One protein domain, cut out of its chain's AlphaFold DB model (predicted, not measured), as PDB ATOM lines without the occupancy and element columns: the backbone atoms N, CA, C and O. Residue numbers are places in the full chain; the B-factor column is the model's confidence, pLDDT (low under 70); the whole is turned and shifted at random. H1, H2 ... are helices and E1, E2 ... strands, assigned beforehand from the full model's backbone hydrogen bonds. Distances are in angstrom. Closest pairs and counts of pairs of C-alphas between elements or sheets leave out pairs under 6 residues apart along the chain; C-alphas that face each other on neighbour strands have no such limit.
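Overview. This is residues 36 to 131 of the 132 residues of an uncharacterized protein of Trifolium subterraneum (UniProt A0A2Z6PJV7). A small compact head with one very long straight helix, H3, sticking far out of it like a handle. The head holds a three-stranded sheet, the short helix H2 over one of its faces, the four-residue H1, the unnamed residues 71 to 84 and the first part of H3; residues 96 to 131 stand free, and 96 to 130 of them belong to H3. The printed part has 96 residues, with three named helices and three named strands in the order H1, E1, E2, E3, H2, H3; the sheet's order is E1, E2, E3, antiparallel, and the class is mixed, helices and strands. The whole is extended, with a radius of gyration of the C-alphas of 22.6 A and spans of 74 by 32 by 20 A.

Along the chain. H1, residues 36 to 39, begins at C-alpha 36 (-45.342, -20.679, 14.659) and is 5.8 A long. E1, residues 40 to 44, measures 12.0 A, E2, residues 49 to 52, 10.1 A, and E3, residues 55 to 60, 14.4 A. H2, residues 63 to 70, measures 10.4 A. H3, residues 85 to 130, runs 67.4 A from C-alpha 85 (-53.643, -9.702, 11.180) to C-alpha 130 (12.738, -7.019, 22.761).

Arrangement. E1, E2 and E3 form a meander, each strand the antiparallel neighbour of the one before. E1 and E2 are a hairpin at 151 degrees, with N 41 and O 51 at 2.8 A. E2 and E3 are a hairpin at 155 degrees, with N 50 and O 59 at 3.0 A. H2 is on the sheet at a height over the sheet of 9.8 A, over E2 and, only just, over E3 with 3 of its C-alphas; it runs along the strands, at 21 degrees to E2 on the local plane. H1 only grazes the sheet with residues 37 to 39. H1 touches H2, the closest C-alphas being those of Thr 36 and Lys 67, 6.9 A apart. H2 touches H3, and H3 touches H2 with its residues 87 to 95 alone; the closest C-alphas are those of Leu 70 and Lys 88, 5.6 A apart, and the two helices stand at a steep tilt of 45 degrees, opposite ways. H3 is not on the sheet and is apart from E1, E2 and E3. In H2 every O i to N i+4 pair is within hydrogen-bond range, in H3 41 of 42 are, and H1 is too short for such a pair.

Size, cuts and confidence. The C-alphas farthest apart, those of Ser 56 and Gly 131, are 73.9 A apart. Without the stretch that stands free, the body of 60 residues spans 31 by 19 by 18 A. The printed part has no cut. The link from H2 to H3, with 14 residues between them, is long; the other links are tight. The mean pLDDT of the printed part is 86.9, and residues 128 to 131 are under 70.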
ATOM      1  N   THR A  36     -44.690 -20.520  15.959       82.88
ATOM      2  CA  THR A  36     -45.342 -20.679  14.659       82.88
ATOM      3  C   THR A  36     -46.017 -22.052  14.526       82.88
ATOM      4  O   THR A  36     -47.041 -22.149  13.857       82.88
ATOM      5  N   TRP A  37     -45.496 -23.103  15.181       83.12
ATOM      6  CA  TRP A  37     -46.055 -24.462  15.130       83.12
ATOM      7  C   TRP A  37     -47.499 -24.571  15.622       83.12
ATOM      8  O   TRP A  37     -48.190 -25.485  15.193       83.12
ATOM      9  N   GLU A  38     -47.988 -23.633  16.433       84.81
ATOM     10  CA  GLU A  38     -49.390 -23.604  16.879       84.81
ATOM     11  C   GLU A  38     -50.376 -23.348  15.721       84.81
ATOM     12  O   GLU A  38     -51.563 -23.660  15.811       84.81
ATOM     13  N   HIS A  39     -49.888 -22.830  14.590       85.75
ATOM     14  CA  HIS A  39     -50.701 -22.484  13.421       85.75
ATOM     15  C   HIS A  39     -50.714 -23.560  12.323       85.75
ATOM     16  O   HIS A  39     -51.190 -23.308  11.208       85.75
ATOM     17  N   GLY A  40     -50.157 -24.741  12.596       85.56
ATOM     18  CA  GLY A  40     -50.104 -25.844  11.644       85.56
ATOM     19  C   GLY A  40     -50.275 -27.201  12.310       85.56
ATOM     20  O   GLY A  40     -49.895 -27.407  13.456       85.56
ATOM     21  N   VAL A  41     -50.828 -28.143  11.555       84.69
ATOM     22  CA  VAL A  41     -51.047 -29.523  11.984       84.69
ATOM     23  C   VAL A  41     -50.123 -30.434  11.191       84.69
ATOM     24  O   VAL A  41     -50.071 -30.370   9.958       84.69
ATOM     25  N   MET A  42     -49.378 -31.284  11.896       84.50
ATOM     26  CA  MET A  42     -48.564 -32.317  11.261       84.50
ATOM     27  C   MET A  42     -49.484 -33.364  10.630       84.50
ATOM     28  O   MET A  42     -50.329 -33.941  11.307       84.50
ATOM     29  N   ILE A  43     -49.333 -33.571   9.323       86.25
ATOM     30  CA  ILE A  43     -50.119 -34.540   8.548       86.25
ATOM     31  C   ILE A  43     -49.376 -35.866   8.428       86.25
ATOM     32  O   ILE A  43     -49.996 -36.924   8.448       86.25
ATOM     33  N   ASP A  44     -48.054 -35.806   8.290       84.00
ATOM     34  CA  ASP A  44     -47.208 -36.987   8.164       84.00
ATOM     35  C   ASP A  44     -45.867 -36.725   8.850       84.00
ATOM     36  O   ASP A  44     -45.126 -35.810   8.475       84.00
ATOM     37  N   GLU A  45     -45.571 -37.526   9.870       81.56
ATOM     38  CA  GLU A  45     -44.335 -37.447  10.645       81.56
ATOM     39  C   GLU A  45     -43.122 -37.951   9.848       81.56
ATOM     40  O   GLU A  45     -42.042 -37.357   9.933       81.56
ATOM     41  N   ALA A  46     -43.299 -38.977   9.007       82.62
ATOM     42  CA  ALA A  46     -42.219 -39.576   8.225       82.62
ATOM     43  C   ALA A  46     -41.693 -38.599   7.167       82.62
ATOM     44  O   ALA A  46     -40.483 -38.436   6.998       82.62
ATOM     45  N   THR A  47     -42.601 -37.894   6.489       80.88
ATOM     46  CA  THR A  47     -42.242 -36.883   5.480       80.88
ATOM     47  C   THR A  47     -42.176 -35.459   6.037       80.88
ATOM     48  O   THR A  47     -41.825 -34.526   5.306       80.88
ATOM     49  N   ARG A  48     -42.478 -35.277   7.332       83.38
ATOM     50  CA  ARG A  48     -42.586 -33.974   8.011       83.38
ATOM     51  C   ARG A  48     -43.462 -32.992   7.233       83.38
ATOM     52  O   ARG A  48     -43.087 -31.834   7.025       83.38
ATOM     53  N   ARG A  49     -44.608 -33.474   6.755       85.56
ATOM     54  CA  ARG A  49     -45.612 -32.644   6.085       85.56
ATOM     55  C   ARG A  49     -46.483 -31.968   7.118       85.56
ATOM     56  O   ARG A  49     -47.004 -32.615   8.024       85.56
ATOM     57  N   VAL A  50     -46.682 -30.672   6.935       84.50
ATOM     58  CA  VAL A  50     -47.534 -29.849   7.792       84.50
ATOM     59  C   VAL A  50     -48.551 -29.128   6.923       84.50
ATOM     60  O   VAL A  50     -48.193 -28.549   5.894       84.50
ATOM     61  N   ARG A  51     -49.817 -29.176   7.338       85.50
ATOM     62  CA  ARG A  51     -50.922 -28.402   6.764       85.50
ATOM     63  C   ARG A  51     -51.202 -27.212   7.664       85.50
ATOM     64  O   ARG A  51     -51.181 -27.349   8.884       85.50
ATOM     65  N   TYR A  52     -51.476 -26.056   7.080       84.25
ATOM     66  CA  TYR A  52     -51.754 -24.859   7.865       84.25
ATOM     67  C   TYR A  52     -53.232 -24.694   8.179       84.25
ATOM     68  O   TYR A  52     -54.101 -25.043   7.385       84.25
ATOM     69  N   ASN A  53     -53.514 -24.087   9.329       85.25
ATOM     70  CA  ASN A  53     -54.892 -23.881   9.779       85.25
ATOM     71  C   ASN A  53     -55.648 -22.896   8.875       85.25
ATOM     72  O   ASN A  53     -56.863 -22.982   8.730       85.25
ATOM     73  N   TYR A  54     -54.920 -21.970   8.243       83.69
ATOM     74  CA  TYR A  54     -55.481 -20.899   7.416       83.69
ATOM     75  C   TYR A  54     -55.401 -21.185   5.913       83.69
ATOM     76  O   TYR A  54     -55.926 -20.415   5.116       83.69
ATOM     77  N   SER A  55     -54.713 -22.247   5.487       78.50
ATOM     78  CA  SER A  55     -54.589 -22.581   4.069       78.50
ATOM     79  C   SER A  55     -54.506 -24.083   3.855       78.50
ATOM     80  O   SER A  55     -53.802 -24.796   4.560       78.50
ATOM     81  N   SER A  56     -55.143 -24.571   2.791       80.44
ATOM     82  CA  SER A  56     -55.025 -25.972   2.359       80.44
ATOM     83  C   SER A  56     -53.644 -26.309   1.783       80.44
ATOM     84  O   SER A  56     -53.474 -27.349   1.150       80.44
ATOM     85  N   GLN A  57     -52.667 -25.411   1.932       81.19
ATOM     86  CA  GLN A  57     -51.331 -25.603   1.411       81.19
ATOM     87  C   GLN A  57     -50.510 -26.418   2.405       81.19
ATOM     88  O   GLN A  57     -50.457 -26.122   3.599       81.19
ATOM     89  N   GLU A  58     -49.849 -27.443   1.884       85.56
ATOM     90  CA  GLU A  58     -48.996 -28.320   2.666       85.56
ATOM     91  C   GLU A  58     -47.536 -28.051   2.342       85.56
ATOM     92  O   GLU A  58     -47.157 -27.849   1.185       85.56
ATOM     93  N   PHE A  59     -46.708 -28.057   3.379       79.94
ATOM     94  CA  PHE A  59     -45.279 -27.838   3.248       79.94
ATOM     95  C   PHE A  59     -44.513 -28.987   3.874       79.94
ATOM     96  O   PHE A  59     -44.832 -29.458   4.964       79.94
ATOM     97  N   THR A  60     -43.471 -29.406   3.170       84.31
ATOM     98  CA  THR A  60     -42.414 -30.264   3.690       84.31
ATOM     99  C   THR A  60     -41.241 -29.401   4.153       84.31
ATOM    100  O   THR A  60     -40.897 -28.398   3.514       84.31
ATOM    101  N   GLY A  61     -40.611 -29.792   5.263       80.06
ATOM    102  CA  GLY A  61     -39.383 -29.171   5.770       80.06
ATOM    103  C   GLY A  61     -39.541 -28.435   7.107       80.06
ATOM    104  O   GLY A  61     -40.299 -28.850   7.975       80.06
ATOM    105  N   GLY A  62     -38.743 -27.381   7.310       80.12
ATOM    106  CA  GLY A  62     -38.710 -26.593   8.554       80.12
ATOM    107  C   GLY A  62     -39.598 -25.338   8.540       80.12
ATOM    108  O   GLY A  62     -40.190 -24.986   7.521       80.12
ATOM    109  N   THR A  63     -39.615 -24.590   9.651       85.56
ATOM    110  CA  THR A  63     -40.483 -23.405   9.846       85.56
ATOM    111  C   THR A  63     -40.135 -22.187   8.990       85.56
ATOM    112  O   THR A  63     -40.859 -21.200   9.023       85.56
ATOM    113  N   TYR A  64     -39.056 -22.207   8.205       87.75
ATOM    114  CA  TYR A  64     -38.659 -21.055   7.384       87.75
ATOM    115  C   TYR A  64     -39.756 -20.648   6.389       87.75
ATOM    116  O   TYR A  64     -40.262 -19.527   6.418       87.75
ATOM    117  N   ARG A  65     -40.181 -21.602   5.558       87.25
ATOM    118  CA  ARG A  65     -41.256 -21.415   4.571       87.25
ATOM    119  C   ARG A  65     -42.575 -21.055   5.250       87.25
ATOM    120  O   ARG A  65     -43.330 -20.232   4.743       87.25
ATOM    121  N   PHE A  66     -42.802 -21.636   6.424       84.81
ATOM    122  CA  PHE A  66     -43.981 -21.390   7.237       84.81
ATOM    123  C   PHE A  66     -44.071 -19.940   7.708       84.81
ATOM    124  O   PHE A  66     -45.073 -19.267   7.468       84.81
ATOM    125  N   LYS A  67     -42.986 -19.423   8.288       88.81
ATOM    126  CA  LYS A  67     -42.907 -18.036   8.743       88.81
ATOM    127  C   LYS A  67     -43.136 -17.058   7.601       88.81
ATOM    128  O   LYS A  67     -43.900 -16.116   7.757       88.81
ATOM    129  N   HIS A  68     -42.538 -17.305   6.436       88.12
ATOM    130  CA  HIS A  68     -42.704 -16.421   5.282       88.12
ATOM    131  C   HIS A  68     -44.108 -16.468   4.661       88.12
ATOM    132  O   HIS A  68     -44.594 -15.427   4.211       88.12
ATOM    133  N   HIS A  69     -44.773 -17.628   4.685       87.81
ATOM    134  CA  HIS A  69     -46.166 -17.783   4.259       87.81
ATOM    135  C   HIS A  69     -47.134 -17.000   5.159       87.81
ATOM    136  O   HIS A  69     -47.978 -16.266   4.639       87.81
ATOM    137  N   LEU A  70     -46.988 -17.126   6.488       87.69
ATOM    138  CA  LEU A  70     -47.845 -16.451   7.474       87.69
ATOM    139  C   LEU A  70     -47.568 -14.948   7.578       87.69
ATOM    140  O   LEU A  70     -48.506 -14.163   7.626       87.69
ATOM    141  N   ALA A  71     -46.298 -14.537   7.543       86.56
ATOM    142  CA  ALA A  71     -45.897 -13.128   7.589       86.56
ATOM    143  C   ALA A  71     -46.259 -12.347   6.313       86.56
ATOM    144  O   ALA A  71     -45.937 -11.176   6.182       86.56
ATOM    145  N   GLY A  72     -46.809 -12.986   5.278       84.81
ATOM    146  CA  GLY A  72     -47.138 -12.305   4.021       84.81
ATOM    147  C   GLY A  72     -45.933 -11.859   3.172       84.81
ATOM    148  O   GLY A  72     -46.109 -11.404   2.044       84.81
ATOM    149  N   THR A  73     -44.701 -12.039   3.657       81.44
ATOM    150  CA  THR A  73     -43.452 -11.559   3.018       81.44
ATOM    151  C   THR A  73     -43.104 -12.227   1.682       81.44
ATOM    152  O   THR A  73     -42.172 -11.792   1.013       81.44
ATOM    153  N   SER A  74     -43.836 -13.273   1.291       80.19
ATOM    154  CA  SER A  74     -43.754 -13.975  -0.001       80.19
ATOM    155  C   SER A  74     -42.343 -14.402  -0.453       80.19
ATOM    156  O   SER A  74     -42.083 -14.539  -1.646       80.19
ATOM    157  N   LYS A  75     -41.418 -14.618   0.492       81.00
ATOM    158  CA  LYS A  75     -40.064 -15.113   0.205       81.00
ATOM    159  C   LYS A  75     -40.111 -16.622  -0.004       81.00
ATOM    160  O   LYS A  75     -40.544 -17.346   0.889       81.00
ATOM    161  N   ASP A  76     -39.717 -17.076  -1.194       82.12
ATOM    162  CA  ASP A  76     -39.672 -18.484  -1.639       82.12
ATOM    163  C   ASP A  76     -41.027 -19.225  -1.678       82.12
ATOM    164  O   ASP A  76     -41.126 -20.355  -2.165       82.12
ATOM    165  N   VAL A  77     -42.087 -18.616  -1.143       84.31
ATOM    166  CA  VAL A  77     -43.412 -19.205  -0.955       84.31
ATOM    167  C   VAL A  77     -44.474 -18.129  -1.118       84.31
ATOM    168  O   VAL A  77     -44.319 -17.023  -0.616       84.31
ATOM    169  N   LYS A  78     -45.590 -18.466  -1.774       85.25
ATOM    170  CA  LYS A  78     -46.761 -17.586  -1.880       85.25
ATOM    171  C   LYS A  78     -47.297 -17.237  -0.490       85.25
ATOM    172  O   LYS A  78     -47.497 -18.134   0.319       85.25
ATOM    173  N   SER A  79     -47.574 -15.967  -0.224       86.38
ATOM    174  CA  SER A  79     -48.222 -15.525   1.016       86.38
ATOM    175  C   SER A  79     -49.644 -16.070   1.174       86.38
ATOM    176  O   SER A  79     -50.378 -16.246   0.196       86.38
ATOM    177  N   CYS A  80     -50.049 -16.311   2.421       85.06
ATOM    178  CA  CYS A  80     -51.438 -16.610   2.736       85.06
ATOM    179  C   CYS A  80     -52.264 -15.323   2.823       85.06
ATOM    180  O   CYS A  80     -51.824 -14.344   3.419       85.06
ATOM    181  N   LYS A  81     -53.482 -15.341   2.271       84.56
ATOM    182  CA  LYS A  81     -54.437 -14.222   2.362       84.56
ATOM    183  C   LYS A  81     -55.469 -14.387   3.484       84.56
ATOM    184  O   LYS A  81     -56.217 -13.460   3.746       84.56
ATOM    185  N   LEU A  82     -55.529 -15.570   4.094       86.62
ATOM    186  CA  LEU A  82     -56.546 -15.955   5.080       86.62
ATOM    187  C   LEU A  82     -56.027 -15.899   6.526       86.62
ATOM    188  O   LEU A  82     -56.722 -16.310   7.449       86.62
ATOM    189  N   VAL A  83     -54.786 -15.446   6.726       86.75
ATOM    190  CA  VAL A  83     -54.173 -15.349   8.056       86.75
ATOM    191  C   VAL A  83     -54.689 -14.082   8.745       86.75
ATOM    192  O   VAL A  83     -54.596 -13.016   8.134       86.75
ATOM    193  N   PRO A  84     -55.198 -14.170   9.988       88.69
ATOM    194  CA  PRO A  84     -55.587 -12.998  10.772       88.69
ATOM    195  C   PRO A  84     -54.413 -12.038  11.003       88.69
ATOM    196  O   PRO A  84     -53.278 -12.484  11.196       88.69
ATOM    197  N   ASP A  85     -54.684 -10.732  11.048       88.62
ATOM    198  CA  ASP A  85     -53.643  -9.702  11.180       88.62
ATOM    199  C   ASP A  85     -52.789  -9.863  12.448       88.62
ATOM    200  O   ASP A  85     -51.572  -9.678  12.396       88.62
ATOM    201  N   ASP A  86     -53.384 -10.299  13.562       87.81
ATOM    202  CA  ASP A  86     -52.663 -10.534  14.821       87.81
ATOM    203  C   ASP A  86     -51.596 -11.630  14.685       87.81
ATOM    204  O   ASP A  86     -50.461 -11.492  15.157       87.81
ATOM    205  N   VAL A  87     -51.941 -12.717  13.987       87.81
ATOM    206  CA  VAL A  87     -51.026 -13.832  13.716       87.81
ATOM    207  C   VAL A  87     -49.935 -13.373  12.762       87.81
ATOM    208  O   VAL A  87     -48.755 -13.630  13.000       87.81
ATOM    209  N   LYS A  88     -50.306 -12.650  11.702       89.88
ATOM    210  CA  LYS A  88     -49.351 -12.108  10.736       89.88
ATOM    211  C   LYS A  88     -48.318 -11.217  11.425       89.88
ATOM    212  O   LYS A  88     -47.125 -11.458  11.257       89.88
ATOM    213  N   LYS A  89     -48.762 -10.265  12.252       90.06
ATOM    214  CA  LYS A  89     -47.886  -9.364  13.012       90.06
ATOM    215  C   LYS A  89     -46.964 -10.126  13.962       90.06
ATOM    216  O   LYS A  89     -45.762  -9.894  13.971       90.06
ATOM    217  N   THR A  90     -47.509 -11.094  14.698       90.06
ATOM    218  CA  THR A  90     -46.718 -11.936  15.611       90.06
ATOM    219  C   THR A  90     -45.602 -12.672  14.866       90.06
ATOM    220  O   THR A  90     -44.453 -12.697  15.307       90.06
ATOM    221  N   VAL A  91     -45.911 -13.255  13.703       90.06
ATOM    222  CA  VAL A  91     -44.917 -13.977  12.899       90.06
ATOM    223  C   VAL A  91     -43.916 -13.023  12.242       90.06
ATOM    224  O   VAL A  91     -42.727 -13.347  12.174       90.06
ATOM    225  N   GLU A  92     -44.350 -11.846  11.795       90.00
ATOM    226  CA  GLU A  92     -43.466 -10.784  11.300       90.00
ATOM    227  C   GLU A  92     -42.444 -10.359  12.366       90.00
ATOM    228  O   GLU A  92     -41.243 -10.340  12.078       90.00
ATOM    229  N   ASP A  93     -42.888 -10.120  13.601       90.25
ATOM    230  CA  ASP A  93     -42.024  -9.753  14.727       90.25
ATOM    231  C   ASP A  93     -40.999 -10.858  15.030       90.25
ATOM    232  O   ASP A  93     -39.804 -10.587  15.177       90.25
ATOM    233  N   ILE A  94     -41.422 -12.128  15.018       89.38
ATOM    234  CA  ILE A  94     -40.513 -13.275  15.175       89.38
ATOM    235  C   ILE A  94     -39.443 -13.285  14.077       89.38
ATOM    236  O   ILE A  94     -38.260 -13.517  14.355       89.38
ATOM    237  N   VAL A  95     -39.830 -13.069  12.816       88.69
ATOM    238  CA  VAL A  95     -38.884 -13.036  11.689       88.69
ATOM    239  C   VAL A  95     -37.901 -11.878  11.851       88.69
ATOM    240  O   VAL A  95     -36.693 -12.075  11.673       88.69
ATOM    241  N   TYR A  96     -38.391 -10.698  12.227       91.00
ATOM    242  CA  TYR A  96     -37.568  -9.516  12.462       91.00
ATOM    243  C   TYR A  96     -36.560  -9.736  13.598       91.00
ATOM    244  O   TYR A  96     -35.362  -9.483  13.433       91.00
ATOM    245  N   ASP A  97     -36.998 -10.282  14.729       91.31
ATOM    246  CA  ASP A  97     -36.133 -10.538  15.879       91.31
ATOM    247  C   ASP A  97     -35.043 -11.567  15.576       91.31
ATOM    248  O   ASP A  97     -33.889 -11.410  16.002       91.31
ATOM    249  N   LEU A  98     -35.364 -12.596  14.787       89.31
ATOM    250  CA  LEU A  98     -34.375 -13.562  14.315       89.31
ATOM    251  C   LEU A  98     -33.320 -12.901  13.423       89.31
ATOM    252  O   LEU A  98     -32.123 -13.131  13.629       89.31
ATOM    253  N   GLN A  99     -33.733 -12.043  12.486       90.38
ATOM    254  CA  GLN A  99     -32.812 -11.283  11.633       90.38
ATOM    255  C   GLN A  99     -31.923 -10.355  12.465       90.38
ATOM    256  O   GLN A  99     -30.699 -10.358  12.321       90.38
ATOM    257  N   LYS A 100     -32.511  -9.619  13.409       94.38
ATOM    258  CA  LYS A 100     -31.792  -8.720  14.318       94.38
ATOM    259  C   LYS A 100     -30.773  -9.470  15.172       94.38
ATOM    260  O   LYS A 100     -29.642  -9.009  15.336       94.38
ATOM    261  N   LYS A 101     -31.137 -10.636  15.712       93.81
ATOM    262  CA  LYS A 101     -30.233 -11.484  16.504       93.81
ATOM    263  C   LYS A 101     -29.082 -12.028  15.659       93.81
ATOM    264  O   LYS A 101     -27.942 -12.036  16.131       93.81
ATOM    265  N   LEU A 102     -29.357 -12.436  14.420       93.44
ATOM    266  CA  LEU A 102     -28.336 -12.884  13.477       93.44
ATOM    267  C   LEU A 102     -27.347 -11.755  13.153       93.44
ATOM    268  O   LEU A 102     -26.141 -11.950  13.297       93.44
ATOM    269  N   LEU A 103     -27.846 -10.561  12.820       95.75
ATOM    270  CA  LEU A 103     -27.015  -9.387  12.541       95.75
ATOM    271  C   LEU A 103     -26.130  -9.018  13.733       95.75
ATOM    272  O   LEU A 103     -24.923  -8.852  13.576       95.75
ATOM    273  N   LYS A 104     -26.692  -8.971  14.948       96.44
ATOM    274  CA  LYS A 104     -25.919  -8.718  16.175       96.44
ATOM    275  C   LYS A 104     -24.793  -9.736  16.361       96.44
ATOM    276  O   LYS A 104     -23.677  -9.349  16.708       96.44
ATOM    277  N   LYS A 105     -25.065 -11.024  16.120       95.56
ATOM    278  CA  LYS A 105     -24.058 -12.087  16.229       95.56
ATOM    279  C   LYS A 105     -22.950 -11.921  15.190       95.56
ATOM    280  O   LYS A 105     -21.784 -12.048  15.556       95.56
ATOM    281  N   ILE A 106     -23.294 -11.611  13.940       96.06
ATOM    282  CA  ILE A 106     -22.319 -11.365  12.865       96.06
ATOM    283  C   ILE A 106     -21.428 -10.181  13.239       96.06
ATOM    284  O   ILE A 106     -20.213 -10.331  13.303       96.06
ATOM    285  N   VAL A 107     -22.030  -9.044  13.596       96.81
ATOM    286  CA  VAL A 107     -21.301  -7.825  13.972       96.81
ATOM    287  C   VAL A 107     -20.365  -8.074  15.153       96.81
ATOM    288  O   VAL A 107     -19.208  -7.656  15.121       96.81
ATOM    289  N   LEU A 108     -20.834  -8.762  16.199       96.81
ATOM    290  CA  LEU A 108     -20.000  -9.089  17.355       96.81
ATOM    291  C   LEU A 108     -18.843 -10.016  16.966       96.81
ATOM    292  O   LEU A 108     -17.708  -9.777  17.367       96.81
ATOM    293  N   THR A 109     -19.117 -11.031  16.148       95.75
ATOM    294  CA  THR A 109     -18.099 -11.971  15.659       95.75
ATOM    295  C   THR A 109     -17.017 -11.239  14.862       95.75
ATOM    296  O   THR A 109     -15.832 -11.421  15.138       95.75
ATOM    297  N   SER A 110     -17.402 -10.337  13.952       96.62
ATOM    298  CA  SER A 110     -16.463  -9.508  13.185       96.62
ATOM    299  C   SER A 110     -15.630  -8.593  14.086       96.62
ATOM    300  O   SER A 110     -14.412  -8.529  13.936       96.62
ATOM    301  N   LYS A 111     -16.250  -7.926  15.070       97.50
ATOM    302  CA  LYS A 111     -15.529  -7.085  16.044       97.50
ATOM    303  C   LYS A 111     -14.497  -7.887  16.837       97.50
ATOM    304  O   LYS A 111     -13.373  -7.426  17.009       97.50
ATOM    305  N   VAL A 112     -14.848  -9.093  17.282       97.44
ATOM    306  CA  VAL A 112     -13.926  -9.981  18.005       97.44
ATOM    307  C   VAL A 112     -12.751 -10.403  17.119       97.44
ATOM    308  O   VAL A 112     -11.614 -10.394  17.587       97.44
ATOM    309  N   MET A 113     -12.988 -10.729  15.844       97.25
ATOM    310  CA  MET A 113     -11.908 -11.045  14.899       97.25
ATOM    311  C   MET A 113     -10.957  -9.859  14.699       97.25
ATOM    312  O   MET A 113      -9.742 -10.039  14.760       97.25
ATOM    313  N   LEU A 114     -11.491  -8.644  14.539       97.31
ATOM    314  CA  LEU A 114     -10.685  -7.429  14.389       97.31
ATOM    315  C   LEU A 114      -9.848  -7.130  15.637       97.31
ATOM    316  O   LEU A 114      -8.671  -6.802  15.520       97.31
ATOM    317  N   LEU A 115     -10.423  -7.280  16.835       97.88
ATOM    318  CA  LEU A 115      -9.687  -7.097  18.089       97.88
ATOM    319  C   LEU A 115      -8.564  -8.128  18.248       97.88
ATOM    320  O   LEU A 115      -7.467  -7.764  18.667       97.88
ATOM    321  N   LYS A 116      -8.804  -9.388  17.868       97.00
ATOM    322  CA  LYS A 116      -7.767 -10.431  17.862       97.00
ATOM    323  C   LYS A 116      -6.641 -10.103  16.883       97.00
ATOM    324  O   LYS A 116      -5.480 -10.172  17.271       97.00
ATOM    325  N   LEU A 117      -6.967  -9.695  15.655       97.06
ATOM    326  CA  LEU A 117      -5.965  -9.300  14.661       97.06
ATOM    327  C   LEU A 117      -5.147  -8.093  15.140       97.06
ATOM    328  O   LEU A 117      -3.923  -8.101  15.049       97.06
ATOM    329  N   ARG A 118      -5.812  -7.087  15.723       97.50
ATOM    330  CA  ARG A 118      -5.150  -5.916  16.309       97.50
ATOM    331  C   ARG A 118      -4.211  -6.303  17.447       97.50
ATOM    332  O   ARG A 118      -3.107  -5.777  17.520       97.50
ATOM    333  N   LEU A 119      -4.623  -7.226  18.316       96.31
ATOM    334  CA  LEU A 119      -3.768  -7.722  19.389       96.31
ATOM    335  C   LEU A 119      -2.528  -8.427  18.826       96.31
ATOM    336  O   LEU A 119      -1.430  -8.149  19.288       96.31
ATOM    337  N   VAL A 120      -2.684  -9.278  17.808       94.94
ATOM    338  CA  VAL A 120      -1.553  -9.957  17.150       94.94
ATOM    339  C   VAL A 120      -0.578  -8.950  16.540       94.94
ATOM    340  O   VAL A 120       0.624  -9.084  16.747       94.94
ATOM    341  N   LEU A 121      -1.071  -7.909  15.863       95.25
ATOM    342  CA  LEU A 121      -0.224  -6.837  15.324       95.25
ATOM    343  C   LEU A 121       0.586  -6.145  16.429       95.25
ATOM    344  O   LEU A 121       1.804  -6.051  16.315       95.25
ATOM    345  N   ILE A 122      -0.063  -5.771  17.537       95.12
ATOM    346  CA  ILE A 122       0.608  -5.157  18.695       95.12
ATOM    347  C   ILE A 122       1.676  -6.094  19.279       95.12
ATOM    348  O   ILE A 122       2.757  -5.643  19.654       95.12
ATOM    349  N   GLN A 123       1.404  -7.400  19.370       90.25
ATOM    350  CA  GLN A 123       2.386  -8.367  19.871       90.25
ATOM    351  C   GLN A 123       3.569  -8.543  18.909       90.25
ATOM    352  O   GLN A 123       4.705  -8.637  19.366       90.25
ATOM    353  N   MET A 124       3.343  -8.523  17.591       90.81
ATOM    354  CA  MET A 124       4.425  -8.559  16.597       90.81
ATOM    355  C   MET A 124       5.284  -7.289  16.626       90.81
ATOM    356  O   MET A 124       6.497  -7.365  16.445       90.81
ATOM    357  N   GLU A 125       4.680  -6.126  16.871       91.25
ATOM    358  CA  GLU A 125       5.405  -4.865  17.060       91.25
ATOM    359  C   GLU A 125       6.247  -4.892  18.338       91.25
ATOM    360  O   GLU A 125       7.422  -4.539  18.299       91.25
ATOM    361  N   ARG A 126       5.699  -5.391  19.453       83.94
ATOM    362  CA  ARG A 126       6.438  -5.535  20.720       83.94
ATOM    363  C   ARG A 126       7.540  -6.595  20.645       83.94
ATOM    364  O   ARG A 126       8.626  -6.365  21.162       83.94
ATOM    365  N   GLY A 127       7.312  -7.716  19.962       72.12
ATOM    366  CA  GLY A 127       8.320  -8.765  19.756       72.12
ATOM    367  C   GLY A 127       9.541  -8.296  18.955       72.12
ATOM    368  O   GLY A 127      10.647  -8.759  19.206       72.12
ATOM    369  N   LYS A 128       9.374  -7.314  18.056       60.59
ATOM    370  CA  LYS A 128      10.494  -6.651  17.358       60.59
ATOM    371  C   LYS A 128      11.320  -5.724  18.259       60.59
ATOM    372  O   LYS A 128      12.449  -5.407  17.905       60.59
ATOM    373  N   VAL A 129      10.774  -5.274  19.392       57.88
ATOM    374  CA  VAL A 129      11.436  -4.324  20.307       57.88
ATOM    375  C   VAL A 129      12.327  -5.035  21.334       57.88
ATOM    376  O   VAL A 129      13.337  -4.469  21.733       57.88
ATOM    377  N   TYR A 130      12.004  -6.274  21.721       55.59
ATOM    378  CA  TYR A 130      12.738  -7.019  22.761       55.59
ATOM    379  C   TYR A 130      13.668  -8.128  22.236       55.59
ATOM    380  O   TYR A 130      14.320  -8.796  23.031       55.59
ATOM    381  N   GLY A 131      13.744  -8.339  20.917       54.75
ATOM    382  CA  GLY A 131      14.714  -9.239  20.290       54.75
ATOM    383  C   GLY A 131      15.938  -8.479  19.782       54.75
ATOM    384  O   GLY A 131      16.019  -8.197  18.587       54.75
TER     385      GLY A 131